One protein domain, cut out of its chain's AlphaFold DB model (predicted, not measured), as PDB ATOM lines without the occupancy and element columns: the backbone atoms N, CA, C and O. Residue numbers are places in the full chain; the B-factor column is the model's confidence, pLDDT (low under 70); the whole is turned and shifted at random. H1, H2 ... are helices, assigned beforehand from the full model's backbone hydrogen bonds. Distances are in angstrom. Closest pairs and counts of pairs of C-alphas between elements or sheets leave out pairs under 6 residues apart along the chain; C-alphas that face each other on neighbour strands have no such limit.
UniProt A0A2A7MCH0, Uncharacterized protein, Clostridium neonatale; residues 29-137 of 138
ATOM      1  N   GLU A  29     223.176 164.970 140.661       75.94
ATOM      2  CA  GLU A  29     222.064 164.172 140.135       75.94
ATOM      3  C   GLU A  29     220.691 164.635 140.638       75.94
ATOM      4  O   GLU A  29     219.756 164.728 139.843       75.94
ATOM      5  N   GLU A  30     220.566 164.994 141.917       78.88
ATOM      6  CA  GLU A  30     219.315 165.524 142.462       78.88
ATOM      7  C   GLU A  30     218.959 166.879 141.832       78.88
ATOM      8  O   GLU A  30     217.811 167.087 141.431       78.88
ATOM      9  N   LEU A  31     219.937 167.777 141.667       81.19
ATOM     10  CA  LEU A  31     219.737 169.061 140.981       81.19
ATOM     11  C   LEU A  31     219.293 168.856 139.530       81.19
ATOM     12  O   LEU A  31     218.317 169.460 139.083       81.19
ATOM     13  N   LEU A  32     219.975 167.964 138.809       85.50
ATOM     14  CA  LEU A  32     219.659 167.633 137.423       85.50
ATOM     15  C   LEU A  32     218.248 167.046 137.272       85.50
ATOM     16  O   LEU A  32     217.567 167.377 136.305       85.50
ATOM     17  N   SER A  33     217.787 166.221 138.217       84.62
ATOM     18  CA  SER A  33     216.457 165.587 138.165       84.62
ATOM     19  C   SER A  33     215.284 166.575 138.242       84.62
ATOM     20  O   SER A  33     214.198 166.279 137.751       84.62
ATOM     21  N   LYS A  34     215.504 167.760 138.829       85.62
ATOM     22  CA  LYS A  34     214.485 168.808 139.005       85.62
ATOM     23  C   LYS A  34     214.475 169.829 137.859       85.62
ATOM     24  O   LYS A  34     213.606 170.695 137.815       85.62
ATOM     25  N   CYS A  35     215.440 169.754 136.943       89.06
ATOM     26  CA  CYS A  35     215.570 170.691 135.830       89.06
ATOM     27  C   CYS A  35     214.630 170.362 134.671       89.06
ATOM     28  O   CYS A  35     214.162 169.235 134.500       89.06
ATOM     29  N   SER A  36     214.446 171.333 133.778       92.56
ATOM     30  CA  SER A  36     213.932 171.038 132.443       92.56
ATOM     31  C   SER A  36     214.846 170.040 131.723       92.56
ATOM     32  O   SER A  36     216.072 170.122 131.817       92.56
ATOM     33  N   SER A  37     214.273 169.151 130.904       92.31
ATOM     34  CA  SER A  37     215.042 168.136 130.156       92.31
ATOM     35  C   SER A  37     216.123 168.730 129.244       92.31
ATOM     36  O   SER A  37     217.053 168.044 128.826       92.31
ATOM     37  N   ARG A  38     215.991 170.006 128.867       92.81
ATOM     38  CA  ARG A  38     216.988 170.739 128.085       92.81
ATOM     39  C   ARG A  38     218.183 171.137 128.947       92.81
ATOM     40  O   ARG A  38     219.307 170.822 128.577       92.81
ATOM     41  N   ILE A  39     217.945 171.787 130.088       94.62
ATOM     42  CA  ILE A  39     219.013 172.200 131.006       94.62
ATOM     43  C   ILE A  39     219.671 170.983 131.656       94.62
ATOM     44  O   ILE A  39     220.893 170.932 131.728       94.62
ATOM     45  N   GLN A  40     218.891 169.960 132.009       94.44
ATOM     46  CA  GLN A  40     219.397 168.687 132.514       94.44
ATOM     47  C   GLN A  40     220.429 168.067 131.564       94.44
ATOM     48  O   GLN A  40     221.540 167.758 131.980       94.44
ATOM     49  N   GLN A  41     220.092 167.911 130.280       94.44
ATOM     50  CA  GLN A  41     220.993 167.288 129.302       94.44
ATOM     51  C   GLN A  41     222.258 168.123 129.065       94.44
ATOM     52  O   GLN A  41     223.351 167.567 128.965       94.44
ATOM     53  N   ILE A  42     222.126 169.452 129.039       95.06
ATOM     54  CA  ILE A  42     223.259 170.372 128.887       95.06
ATOM     55  C   ILE A  42     224.209 170.269 130.084       95.06
ATOM     56  O   ILE A  42     225.403 170.025 129.911       95.06
ATOM     57  N   LEU A  43     223.688 170.413 131.302       94.94
ATOM     58  CA  LEU A  43     224.498 170.401 132.519       94.94
ATOM     59  C   LEU A  43     225.091 169.016 132.801       94.94
ATOM     60  O   LEU A  43     226.246 168.931 133.221       94.94
ATOM     61  N   ALA A  44     224.354 167.938 132.515       94.88
ATOM     62  CA  ALA A  44     224.880 166.577 132.581       94.88
ATOM     63  C   ALA A  44     226.077 166.411 131.637       94.88
ATOM     64  O   ALA A  44     227.129 165.950 132.067       94.88
ATOM     65  N   THR A  45     225.962 166.876 130.389       95.69
ATOM     66  CA  THR A  45     227.059 166.807 129.409       95.69
ATOM     67  C   THR A  45     228.273 167.608 129.859       95.69
ATOM     68  O   THR A  45     229.376 167.073 129.850       95.69
ATOM     69  N   ILE A  46     228.099 168.852 130.319       95.38
ATOM     70  CA  ILE A  46     229.219 169.674 130.813       95.38
ATOM     71  C   ILE A  46     229.906 168.999 132.010       95.38
ATOM     72  O   ILE A  46     231.134 168.962 132.085       95.38
ATOM     73  N   THR A  47     229.123 168.420 132.924       94.44
ATOM     74  CA  THR A  47     229.654 167.687 134.082       94.44
ATOM     75  C   THR A  47     230.456 166.461 133.641       94.44
ATOM     76  O   THR A  47     231.568 166.253 134.124       94.44
ATOM     77  N   THR A  48     229.943 165.683 132.685       95.38
ATOM     78  CA  THR A  48     230.649 164.524 132.126       95.38
ATOM     79  C   THR A  48     231.935 164.935 131.408       95.38
ATOM     80  O   THR A  48     232.973 164.322 131.640       95.38
ATOM     81  N   ILE A  49     231.922 166.015 130.614       95.94
ATOM     82  CA  ILE A  49     233.133 166.568 129.976       95.94
ATOM     83  C   ILE A  49     234.179 166.909 131.039       95.94
ATOM     84  O   ILE A  49     235.340 166.528 130.900       95.94
ATOM     85  N   LYS A  50     233.778 167.581 132.125       94.31
ATOM     86  CA  LYS A  50     234.682 167.932 133.228       94.31
ATOM     87  C   LYS A  50     235.326 166.694 133.863       94.31
ATOM     88  O   LYS A  50     236.533 166.693 134.109       94.31
ATOM     89  N   ILE A  51     234.545 165.639 134.104       93.12
ATOM     90  CA  ILE A  51     235.044 164.366 134.647       93.12
ATOM     91  C   ILE A  51     236.033 163.717 133.669       93.12
ATOM     92  O   ILE A  51     237.132 163.328 134.062       93.12
ATOM     93  N   LEU A  52     235.679 163.643 132.384       94.00
ATOM     94  CA  LEU A  52     236.522 163.040 131.353       94.00
ATOM     95  C   LEU A  52     237.841 163.795 131.156       94.00
ATOM     96  O   LEU A  52     238.875 163.139 131.046       94.00
ATOM     97  N   LEU A  53     237.820 165.133 131.169       92.69
ATOM     98  CA  LEU A  53     239.019 165.978 131.123       92.69
ATOM     99  C   LEU A  53     239.924 165.758 132.333       92.69
ATOM    100  O   LEU A  53     241.137 165.662 132.180       92.69
ATOM    101  N   THR A  54     239.337 165.648 133.527       91.31
ATOM    102  CA  THR A  54     240.095 165.391 134.762       91.31
ATOM    103  C   THR A  54     240.813 164.042 134.691       91.31
ATOM    104  O   THR A  54     241.963 163.926 135.102       91.31
ATOM    105  N   ASN A  55     240.155 163.032 134.116       90.44
ATOM    106  CA  ASN A  55     240.707 161.685 133.987       90.44
ATOM    107  C   ASN A  55     241.659 161.527 132.788       90.44
ATOM    108  O   ASN A  55     242.498 160.631 132.797       90.44
ATOM    109  N   ASN A  56     241.524 162.355 131.746       91.81
ATOM    110  CA  ASN A  56     242.283 162.256 130.495       91.81
ATOM    111  C   ASN A  56     242.702 163.652 129.991       91.81
ATOM    112  O   ASN A  56     242.189 164.116 128.971       91.81
ATOM    113  N   PRO A  57     243.645 164.333 130.664       87.38
ATOM    114  CA  PRO A  57     243.964 165.738 130.384       87.38
ATOM    115  C   PRO A  57     244.569 165.991 128.995       87.38
ATOM    116  O   PRO A  57     244.502 167.110 128.498       87.38
ATOM    117  N   ASN A  58     245.138 164.960 128.358       90.06
ATOM    118  CA  ASN A  58     245.791 165.058 127.047       90.06
ATOM    119  C   ASN A  58     244.882 164.652 125.873       90.06
ATOM    120  O   ASN A  58     245.333 164.638 124.730       90.06
ATOM    121  N   ALA A  59     243.637 164.249 126.140       91.19
ATOM    122  CA  ALA A  59     242.702 163.878 125.087       91.19
ATOM    123  C   ALA A  59     242.251 165.113 124.298       91.19
ATOM    124  O   ALA A  59     242.169 166.218 124.838       91.19
ATOM    125  N   SER A  60     241.929 164.919 123.019       94.75
ATOM    126  CA  SER A  60     241.436 166.010 122.183       94.75
ATOM    127  C   SER A  60     240.022 166.440 122.597       94.75
ATOM    128  O   SER A  60     239.207 165.633 123.054       94.75
ATOM    129  N   ASP A  61     239.699 167.716 122.382       93.94
ATOM    130  CA  ASP A  61     238.386 168.287 122.719       93.94
ATOM    131  C   ASP A  61     237.249 167.580 121.995       93.94
ATOM    132  O   ASP A  61     236.172 167.373 122.553       93.94
ATOM    133  N   ILE A  62     237.487 167.194 120.740       94.81
ATOM    134  CA  ILE A  62     236.495 166.496 119.930       94.81
ATOM    135  C   ILE A  62     236.216 165.091 120.468       94.81
ATOM    136  O   ILE A  62     235.048 164.697 120.526       94.81
ATOM    137  N   ASP A  63     237.246 164.375 120.926       95.12
ATOM    138  CA  ASP A  63     237.092 163.034 121.493       95.12
ATOM    139  C   ASP A  63     236.349 163.095 122.824       95.12
ATOM    140  O   ASP A  63     235.383 162.358 123.037       95.12
ATOM    141  N   ILE A  64     236.748 164.020 123.703       96.62
ATOM    142  CA  ILE A  64     236.095 164.230 124.997       96.62
ATOM    143  C   ILE A  64     234.629 164.624 124.807       96.62
ATOM    144  O   ILE A  64     233.753 164.054 125.455       96.62
ATOM    145  N   TYR A  65     234.350 165.573 123.912       95.38
ATOM    146  CA  TYR A  65     232.992 166.037 123.645       95.38
ATOM    147  C   TYR A  65     232.106 164.914 123.099       95.38
ATOM    148  O   TYR A  65     231.010 164.681 123.608       95.38
ATOM    149  N   SER A  66     232.599 164.169 122.106       95.12
ATOM    150  CA  SER A  66     231.855 163.063 121.493       95.12
ATOM    151  C   SER A  66     231.592 161.938 122.494       95.12
ATOM    152  O   SER A  66     230.484 161.403 122.558       95.12
ATOM    153  N   LYS A  67     232.591 161.611 123.325       96.62
ATOM    154  CA  LYS A  67     232.461 160.610 124.383       96.62
ATOM    155  C   LYS A  67     231.464 161.046 125.456       96.62
ATOM    156  O   LYS A  67     230.606 160.253 125.828       96.62
ATOM    157  N   ALA A  68     231.513 162.304 125.892       96.75
ATOM    158  CA  ALA A  68     230.571 162.836 126.872       96.75
ATOM    159  C   ALA A  68     229.126 162.799 126.367       96.75
ATOM    160  O   ALA A  68     228.231 162.380 127.098       96.75
ATOM    161  N   LEU A  69     228.895 163.196 125.111       96.12
ATOM    162  CA  LEU A  69     227.572 163.100 124.498       96.12
ATOM    163  C   LEU A  69     227.071 161.656 124.478       96.12
ATOM    164  O   LEU A  69     225.912 161.424 124.808       96.12
ATOM    165  N   LYS A  70     227.935 160.697 124.130       97.25
ATOM    166  CA  LYS A  70     227.586 159.275 124.127       97.25
ATOM    167  C   LYS A  70     227.214 158.782 125.529       97.25
ATOM    168  O   LYS A  70     226.125 158.241 125.700       97.25
ATOM    169  N   GLU A  71     228.044 159.043 126.536       97.12
ATOM    170  CA  GLU A  71     227.779 158.626 127.921       97.12
ATOM    171  C   GLU A  71     226.477 159.227 128.472       97.12
ATOM    172  O   GLU A  71     225.687 158.537 129.113       97.12
ATOM    173  N   VAL A  72     226.203 160.504 128.188       95.75
ATOM    174  CA  VAL A  72     224.950 161.147 128.615       95.75
ATOM    175  C   VAL A  72     223.748 160.624 127.833       95.75
ATOM    176  O   VAL A  72     222.673 160.476 128.411       95.75
ATOM    177  N   SER A  73     223.918 160.325 126.544       95.69
ATOM    178  CA  SER A  73     222.867 159.746 125.702       95.69
ATOM    179  C   SER A  73     222.418 158.380 126.221       95.69
ATOM    180  O   SER A  73     221.222 158.142 126.357       95.69
ATOM    181  N   GLU A  74     223.373 157.538 126.625       95.06
ATOM    182  CA  GLU A  74     223.116 156.228 127.224       95.06
ATOM    183  C   GLU A  74     222.483 156.379 128.611       95.06
ATOM    184  O   GLU A  74     221.463 155.759 128.891       95.06
ATOM    185  N   LYS A  75     223.025 157.266 129.461       92.88
ATOM    186  CA  LYS A  75     222.512 157.491 130.824       92.88
ATOM    187  C   LYS A  75     221.076 158.020 130.853       92.88
ATOM    188  O   LYS A  75     220.336 157.715 131.784       92.88
ATOM    189  N   LEU A  76     220.710 158.871 129.898       92.38
ATOM    190  CA  LEU A  76     219.396 159.517 129.845       92.38
ATOM    191  C   LEU A  76     218.448 158.866 128.832       92.38
ATOM    192  O   LEU A  76     217.355 159.392 128.638       92.38
ATOM    193  N   GLU A  77     218.864 157.772 128.190       93.88
ATOM    194  CA  GLU A  77     218.089 157.042 127.178       93.88
ATOM    195  C   GLU A  77     217.568 157.952 126.045       93.88
ATOM    196  O   GLU A  77     216.415 157.883 125.616       93.88
ATOM    197  N   VAL A  78     218.427 158.847 125.547       94.31
ATOM    198  CA  VAL A  78     218.118 159.773 124.443       94.31
ATOM    199  C   VAL A  78     219.167 159.688 123.345       94.31
ATOM    200  O   VAL A  78     220.279 159.237 123.572       94.31
ATOM    201  N   ASN A  79     218.857 160.180 122.146       95.50
ATOM    202  CA  ASN A  79     219.825 160.204 121.051       95.50
ATOM    203  C   ASN A  79     220.885 161.303 121.234       95.50
ATOM    204  O   ASN A  79     220.572 162.432 121.621       95.50
ATOM    205  N   VAL A  80     222.127 161.013 120.831       94.12
ATOM    206  CA  VAL A  80     223.242 161.983 120.795       94.12
ATOM    207  C   VAL A  80     222.867 163.257 120.030       94.12
ATOM    208  O   VAL A  80     223.132 164.370 120.489       94.12
ATOM    209  N   THR A  81     222.198 163.111 118.883       93.31
ATOM    210  CA  THR A  81     221.749 164.241 118.055       93.31
ATOM    211  C   THR A  81     220.757 165.135 118.791       93.31
ATOM    212  O   THR A  81     220.827 166.350 118.665       93.31
ATOM    213  N   THR A  82     219.887 164.567 119.632       92.94
ATOM    214  CA  THR A  82     218.933 165.332 120.447       92.94
ATOM    215  C   THR A  82     219.637 166.207 121.480       92.94
ATOM    216  O   THR A  82     219.227 167.347 121.698       92.94
ATOM    217  N   ILE A  83     220.700 165.696 122.106       92.94
ATOM    218  CA  ILE A  83     221.497 166.472 123.062       92.94
ATOM    219  C   ILE A  83     222.245 167.592 122.325       92.94
ATOM    220  O   ILE A  83     222.183 168.748 122.742       92.94
ATOM    221  N   SER A  84     222.889 167.269 121.198       91.56
ATOM    222  CA  SER A  84     223.606 168.246 120.366       91.56
ATOM    223  C   SER A  84     222.687 169.375 119.875       91.56
ATOM    224  O   SER A  84     222.998 170.554 120.043       91.56
ATOM    225  N   ASP A  85     221.494 169.034 119.380       90.88
ATOM    226  CA  ASP A  85     220.457 169.991 118.974       90.88
ATOM    227  C   ASP A  85     220.029 170.914 120.119       90.88
ATOM    228  O   ASP A  85     219.743 172.095 119.920       90.88
ATOM    229  N   LYS A  86     219.945 170.385 121.343       90.75
ATOM    230  CA  LYS A  86     219.601 171.190 122.518       90.75
ATOM    231  C   LYS A  86     220.706 172.178 122.860       90.75
ATOM    232  O   LYS A  86     220.373 173.316 123.180       90.75
ATOM    233  N   PHE A  87     221.976 171.788 122.757       88.69
ATOM    234  CA  PHE A  87     223.104 172.706 122.927       88.69
ATOM    235  C   PHE A  87     223.057 173.845 121.913       88.69
ATOM    236  O   PHE A  87     223.000 175.010 122.304       88.69
ATOM    237  N   THR A  88     223.015 173.516 120.623       90.44
ATOM    238  CA  THR A  88     223.064 174.512 119.545       90.44
ATOM    239  C   THR A  88     221.874 175.468 119.603       90.44
ATOM    240  O   THR A  88     222.051 176.684 119.531       90.44
ATOM    241  N   ARG A  89     220.659 174.964 119.865       90.62
ATOM    242  CA  ARG A  89     219.465 175.812 120.045       90.62
ATOM    243  C   ARG A  89     219.511 176.656 121.317       90.62
ATOM    244  O   ARG A  89     219.064 177.801 121.289       90.62
ATOM    245  N   GLN A  90     220.003 176.112 122.432       90.69
ATOM    246  CA  GLN A  90     220.077 176.846 123.700       90.69
ATOM    247  C   GLN A  90     221.106 177.974 123.637       90.69
ATOM    248  O   GLN A  90     220.856 179.059 124.167       90.69
ATOM    249  N   LEU A  91     222.249 177.707 123.007       90.31
ATOM    250  CA  LEU A  91     223.350 178.656 122.897       90.31
ATOM    251  C   LEU A  91     223.209 179.593 121.693       90.31
ATOM    252  O   LEU A  91     223.808 180.660 121.699       90.31
ATOM    253  N   LYS A  92     222.363 179.241 120.712       91.62
ATOM    254  CA  LYS A  92     222.244 179.912 119.404       91.62
ATOM    255  C   LYS A  92     223.566 179.907 118.630       91.62
ATOM    256  O   LYS A  92     223.929 180.901 118.012       91.62
ATOM    257  N   LEU A  93     224.256 178.775 118.689       92.75
ATOM    258  CA  LEU A  93     225.570 178.548 118.096       92.75
ATOM    259  C   LEU A  93     225.541 177.276 117.259       92.75
ATOM    260  O   LEU A  93     224.709 176.393 117.490       92.75
ATOM    261  N   ASN A  94     226.470 177.152 116.319       92.50
ATOM    262  CA  ASN A  94     226.717 175.868 115.678       92.50
ATOM    263  C   ASN A  94     227.423 174.894 116.651       92.50
ATOM    264  O   ASN A  94     227.809 175.255 117.764       92.50
ATOM    265  N   ALA A  95     227.553 173.623 116.260       88.94
ATOM    266  CA  ALA A  95     228.094 172.589 117.145       88.94
ATOM    267  C   ALA A  95     229.571 172.821 117.524       88.94
ATOM    268  O   ALA A  95     229.973 172.498 118.641       88.94
ATOM    269  N   GLU A  96     230.370 173.380 116.615       92.19
ATOM    270  CA  GLU A  96     231.785 173.668 116.852       92.19
ATOM    271  C   GLU A  96     231.969 174.853 117.806       92.19
ATOM    272  O   GLU A  96     232.731 174.752 118.767       92.19
ATOM    273  N   GLU A  97     231.212 175.927 117.601       94.19
ATOM    274  CA  GLU A  97     231.175 177.095 118.485       94.19
ATOM    275  C   GLU A  97     230.687 176.721 119.889       94.19
ATOM    276  O   GLU A  97     231.302 177.096 120.887       94.19
ATOM    277  N   ALA A  98     229.614 175.927 119.979       92.12
ATOM    278  CA  ALA A  98     229.101 175.421 121.249       92.12
ATOM    279  C   ALA A  98     230.160 174.594 121.989       92.12
ATOM    280  O   ALA A  98     230.360 174.777 123.190       92.12
ATOM    281  N   ARG A  99     230.871 173.715 121.271       94.12
ATOM    282  CA  ARG A  99     231.985 172.940 121.825       94.12
ATOM    283  C   ARG A  99     233.083 173.868 122.346       94.12
ATOM    284  O   ARG A  99     233.450 173.729 123.508       94.12
ATOM    285  N   SER A 100     233.567 174.808 121.530       94.69
ATOM    286  CA  SER A 100     234.618 175.760 121.931       94.69
ATOM    287  C   SER A 100     234.241 176.480 123.221       94.69
ATOM    288  O   SER A 100     234.984 176.425 124.194       94.69
ATOM    289  N   MET A 101     233.026 177.026 123.285       94.44
ATOM    290  CA  MET A 101     232.527 177.747 124.454       94.44
ATOM    291  C   MET A 101     232.493 176.893 125.732       94.44
ATOM    292  O   MET A 101     232.754 177.398 126.826       94.44
ATOM    293  N   ILE A 102     232.179 175.597 125.625       94.06
ATOM    294  CA  ILE A 102     232.217 174.679 126.772       94.06
ATOM    295  C   ILE A 102     233.651 174.483 127.264       94.06
ATOM    296  O   ILE A 102     233.892 174.549 128.469       94.06
ATOM    297  N   PHE A 103     234.606 174.257 126.360       94.88
ATOM    298  CA  PHE A 103     236.007 174.094 126.751       94.88
ATOM    299  C   PHE A 103     236.613 175.398 127.271       94.88
ATOM    300  O   PHE A 103     237.370 175.354 128.241       94.88
ATOM    301  N   ASP A 104     236.223 176.547 126.722       93.62
ATOM    302  CA  ASP A 104     236.632 177.858 127.223       93.62
ATOM    303  C   ASP A 104     236.110 178.100 128.644       93.62
ATOM    304  O   ASP A 104     236.846 178.580 129.510       93.62
ATOM    305  N   TYR A 105     234.864 177.704 128.930       94.31
ATOM    306  CA  TYR A 105     234.352 177.693 130.301       94.31
ATOM    307  C   TYR A 105     235.195 176.783 131.204       94.31
ATOM    308  O   TYR A 105     235.660 177.223 132.250       94.31
ATOM    309  N   LEU A 106     235.432 175.534 130.803       92.88
ATOM    310  CA  LEU A 106     236.096 174.548 131.662       92.88
ATOM    311  C   LEU A 106     237.588 174.824 131.899       92.88
ATOM    312  O   LEU A 106     238.117 174.407 132.927       92.88
ATOM    313  N   ARG A 107     238.270 175.496 130.965       90.94
ATOM    314  CA  ARG A 107     239.711 175.794 131.048       90.94
ATOM    315  C   ARG A 107     240.014 177.179 131.593       90.94
ATOM    316  O   ARG A 107     240.989 177.341 132.322       90.94
ATOM    317  N   PHE A 108     239.201 178.167 131.229       91.12
ATOM    318  CA  PHE A 108     239.467 179.576 131.524       91.12
ATOM    319  C   PHE A 108     238.420 180.201 132.451       91.12
ATOM    320  O   PHE A 108     238.495 181.396 132.726       91.12
ATOM    321  N   ASN A 109     237.452 179.419 132.945       86.31
ATOM    322  CA  ASN A 109     236.327 179.898 133.754       86.31
ATOM    323  C   ASN A 109     235.556 181.046 133.074       86.31
ATOM    324  O   ASN A 109     235.112 181.993 133.728       86.31
ATOM    325  N   SER A 110     235.390 180.977 131.746       89.75
ATOM    326  CA  SER A 110     234.617 181.977 131.002       89.75
ATOM    327  C   SER A 110     233.160 182.021 131.471       89.75
ATOM    328  O   SER A 110     232.420 181.045 131.367       89.75
ATOM    329  N   SER A 111     232.700 183.183 131.932       90.19
ATOM    330  CA  SER A 111     231.309 183.360 132.383       90.19
ATOM    331  C   SER A 111     230.271 183.326 131.250       90.19
ATOM    332  O   SER A 111     229.067 183.282 131.514       90.19
ATOM    333  N   GLU A 112     230.709 183.345 129.989       92.19
ATOM    334  CA  GLU A 112     229.841 183.491 128.821       92.19
ATOM    335  C   GLU A 112     228.824 182.351 128.690       92.19
ATOM    336  O   GLU A 112     227.622 182.613 128.585       92.19
ATOM    337  N   LEU A 113     229.279 181.099 128.816       93.56
ATOM    338  CA  LEU A 113     228.416 179.916 128.765       93.56
ATOM    339  C   LEU A 113     227.290 180.005 129.802       93.56
ATOM    340  O   LEU A 113     226.109 179.872 129.476       93.56
ATOM    341  N   LYS A 114     227.654 180.283 131.058       94.25
ATOM    342  CA  LYS A 114     226.708 180.422 132.172       94.25
ATOM    343  C   LYS A 114     225.692 181.529 131.900       94.25
ATOM    344  O   LYS A 114     224.490 181.317 132.059       94.25
ATOM    345  N   ASN A 115     226.159 182.692 131.448       93.81
ATOM    346  CA  ASN A 115     225.309 183.845 131.165       93.81
ATOM    347  C   ASN A 115     224.289 183.557 130.054       93.81
ATOM    348  O   ASN A 115     223.130 183.962 130.164       93.81
ATOM    349  N   ILE A 116     224.688 182.842 128.999       93.94
ATOM    350  CA  ILE A 116     223.781 182.448 127.914       93.94
ATOM    351  C   ILE A 116     222.734 181.454 128.419       93.94
ATOM    352  O   ILE A 116     221.540 181.629 128.155       93.94
ATOM    353  N   LEU A 117     223.150 180.443 129.189       93.81
ATOM    354  CA  LEU A 117     222.227 179.454 129.745       93.81
ATOM    355  C   LEU A 117     221.177 180.106 130.651       93.81
ATOM    356  O   LEU A 117     219.989 179.838 130.467       93.81
ATOM    357  N   LEU A 118     221.593 181.008 131.546       93.88
ATOM    358  CA  LEU A 118     220.702 181.747 132.450       93.88
ATOM    359  C   LEU A 118     219.706 182.648 131.707       93.88
ATOM    360  O   LEU A 118     218.556 182.771 132.128       93.88
ATOM    361  N   LYS A 119     220.108 183.265 130.589       92.75
ATOM    362  CA  LYS A 119     219.211 184.109 129.779       92.75
ATOM    363  C   LYS A 119     218.106 183.312 129.084       92.75
ATOM    364  O   LYS A 119     217.022 183.846 128.869       92.75
ATOM    365  N   ASN A 120     218.367 182.047 128.752       89.12
ATOM    366  CA  ASN A 120     217.502 181.227 127.901       89.12
ATOM    367  C   ASN A 120     216.754 180.112 128.670       89.12
ATOM    368  O   ASN A 120     216.324 179.119 128.068       89.12
ATOM    369  N   VAL A 121     216.591 180.235 129.991       92.31
ATOM    370  CA  VAL A 121     215.802 179.290 130.808       92.31
ATOM    371  C   VAL A 121     214.297 179.395 130.524       92.31
ATOM    372  O   VAL A 121     213.778 180.456 130.173       92.31
ATOM    373  N   GLY A 122     213.578 178.276 130.651       87.81
ATOM    374  CA  GLY A 122     212.137 178.228 130.385       87.81
ATOM    375  C   GLY A 122     211.331 178.953 131.465       87.81
ATOM    376  O   GLY A 122     211.675 178.881 132.637       87.81
ATOM    377  N   LYS A 123     210.226 179.623 131.105       88.00
ATOM    378  CA  LYS A 123     209.415 180.401 132.067       88.00
ATOM    379  C   LYS A 123     208.890 179.548 133.234       88.00
ATOM    380  O   LYS A 123     208.909 180.010 134.367       88.00
ATOM    381  N   ASN A 124     208.481 178.309 132.953       88.69
ATOM    382  CA  ASN A 124     207.871 177.401 133.934       88.69
ATOM    383  C   ASN A 124     208.897 176.662 134.810       88.69
ATOM    384  O   ASN A 124     208.547 176.183 135.879       88.69
ATOM    385  N   THR A 125     210.150 176.563 134.364       90.31
ATOM    386  CA  THR A 125     211.247 175.873 135.068       90.31
ATOM    387  C   THR A 125     212.337 176.841 135.526       90.31
ATOM    388  O   THR A 125     213.388 176.412 135.989       90.31
ATOM    389  N   LYS A 126     212.090 178.154 135.405       90.81
ATOM    390  CA  LYS A 126     213.086 179.223 135.551       90.81
ATOM    391  C   LYS A 126     213.855 179.146 136.858       90.81
ATOM    392  O   LYS A 126     215.068 179.325 136.845       90.81
ATOM    393  N   GLU A 127     213.158 178.911 137.962       90.75
ATOM    394  CA  GLU A 127     213.762 178.856 139.291       90.75
ATOM    395  C   GLU A 127     214.693 177.647 139.423       90.75
ATOM    396  O   GLU A 127     215.883 177.818 139.681       90.75
ATOM    397  N   LEU A 128     214.184 176.447 139.139       90.81
ATOM    398  CA  LEU A 128     214.940 175.195 139.242       90.81
ATOM    399  C   LEU A 128     216.129 175.157 138.271       90.81
ATOM    400  O   LEU A 128     217.239 174.819 138.674       90.81
ATOM    401  N   ASP A 129     215.920 175.579 137.021       92.62
ATOM    402  CA  ASP A 129     216.981 175.665 136.015       92.62
ATOM    403  C   ASP A 129     218.069 176.661 136.451       92.62
ATOM    404  O   ASP A 129     219.257 176.356 136.369       92.62
ATOM    405  N   THR A 130     217.683 177.844 136.947       92.88
ATOM    406  CA  THR A 130     218.631 178.860 137.436       92.88
ATOM    407  C   THR A 130     219.453 178.342 138.612       92.88
ATOM    408  O   THR A 130     220.670 178.527 138.631       92.88
ATOM    409  N   ILE A 131     218.806 177.687 139.583       91.00
ATOM    410  CA  ILE A 131     219.486 177.101 140.744       91.00
ATOM    411  C   ILE A 131     220.516 176.076 140.273       91.00
ATOM    412  O   ILE A 131     221.687 176.185 140.629       91.00
ATOM    413  N   ALA A 132     220.124 175.133 139.415       91.62
ATOM    414  CA  ALA A 132     221.034 174.101 138.933       91.62
ATOM    415  C   ALA A 132     222.199 174.671 138.113       91.62
ATOM    416  O   ALA A 132     223.342 174.271 138.325       91.62
ATOM    417  N   ILE A 133     221.941 175.644 137.228       93.25
ATOM    418  CA  ILE A 133     222.995 176.320 136.461       93.25
ATOM    419  C   ILE A 133     223.995 176.992 137.406       93.25
ATOM    420  O   ILE A 133     225.197 176.823 137.232       93.25
ATOM    421  N   ASN A 134     223.526 177.726 138.416       91.69
ATOM    422  CA  ASN A 134     224.412 178.412 139.359       91.69
ATOM    423  C   ASN A 134     225.203 177.453 140.253       91.69
ATOM    424  O   ASN A 134     226.351 177.749 140.580       91.69
ATOM    425  N   SER A 135     224.598 176.325 140.622       88.25
ATOM    426  CA  SER A 135     225.207 175.319 141.496       88.25
ATOM    427  C   SER A 135     226.280 174.508 140.763       88.25
ATOM    428  O   SER A 135     227.348 174.234 141.312       88.25
ATOM    429  N   ILE A 136     226.010 174.134 139.506       88.44
ATOM    430  CA  ILE A 136     226.887 173.275 138.697       88.44
ATOM    431  C   ILE A 136     227.965 174.100 137.987       88.44
ATOM    432  O   ILE A 136     229.129 173.697 137.974       88.44
ATOM    433  N   LEU A 137     227.598 175.255 137.421       89.50
ATOM    434  CA  LEU A 137     228.527 176.152 136.735       89.50
ATOM    435  C   LEU A 137     229.015 177.241 137.699       89.50
ATOM    436  O   LEU A 137     228.519 178.375 137.689       89.50
TER     437      LEU A 137
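This is residues 29 to 137 of the 138 residues of an uncharacterized protein of Clostridium neonatale (UniProt A0A2A7MCH0). A compact ball of seven helices is built round one long helix, H2, which runs through the middle. H3, H4 and H5 follow each other round corners over one side of H2, with H3 crossing H2 and H4 lying across its first part, while H6 and H7 make a helical hairpin on another side, with H7 side by side with the first part of H2 and little H1 beside both. The printed part has 109 residues, with seven named helices in the order H1 to H7 and no named strand, and its class is all helix. The whole is compact, with a radius of gyration of the C-alphas of 12.8 A, and its C-alphas span 40 by 30 by 25 A along their three main axes.

Start at the first printed residue with H1, residues 29 to 33, and look from Leu 32 to Gln 40 of H2, residues 37 to 55: H1 and H2 touch, and these closest C-alphas are 5.0 A apart. H2 touches H1 with residues 39 to 44 alone. Further along H2, find Ile 49 and look to Ala 68 of H3, residues 61 to 75: H2 and H3 touch, their closest C-alphas 5.5 A apart, at a steep tilt of 53 degrees, opposite ways. H4, residues 80 to 91, touches H3 where the closest C-alphas, those of Ser 73 and Val 80, are 5.4 A apart. Residues 83 to 87 of H4 alone touch residues 38 to 42 of H2, the closest C-alphas being those of Arg 38 and Lys 86 at 6.2 A, and the two lines are about perpendicular at 76 degrees. Next comes H5, residues 95 to 108, which touches H4 with residues 95 to 98 alone; the closest C-alphas, those of Thr 88 and Ala 95, are 5.9 A apart. H5 is close to H2 but not clearly touching it, with the C-alphas of Lys 50 and Leu 106 closest at 6.9 A. H6, residues 112 to 119, touches H5 at Met 101 and Leu 113, whose C-alphas are the closest at 6.3 A. H6 and H7, residues 126 to 136, form a helical hairpin at a shallow tilt of 20 degrees, and their closest C-alphas, those of Leu 118 and Thr 130, are 6.1 A apart. H7 touches residues 39 to 47 of H2 alone and runs the same way at a shallow tilt of 1 degree, with the C-alphas of Ile 39 and Asp 129 closest at 6.4 A. H1 and H7 only just touch, with 3 pairs of C-alphas within 8 A, the closest being those of Leu 31 and Ala 132 at 5.6 A. Among the pairs that stay apart are H3 and H7, and H4 and H7. In each of the seven helices, every backbone O i to N i+4 pair is within hydrogen-bond range.

Find C-alpha 29 at (222.064, 164.172, 140.135), where H1 begins; it ends at residue 33. H2 runs 26.7 A from C-alpha 37 at (215.042, 168.136, 130.156) to C-alpha 55. From C-alpha 61, H3 runs 20.8 A to C-alpha 75. H4 runs 16.8 A from residue 80 to 91, and H5 runs 19.6 A from 95 to 108. H6 covers residues 112 to 119 in 10.7 A. H7 runs 15.4 A from residue 126 to C-alpha 136 at (226.887, 173.275, 138.697).

Look at Asn 58 and Asn 124 for the two C-alphas farthest apart, 40.5 A. The printed part has no cut. The links from H1 through to H6 are tight, and the link from H6 to H7, six residues, is short but not tight. The mean pLDDT of the printed part is 92.1, and no printed residue is under 70.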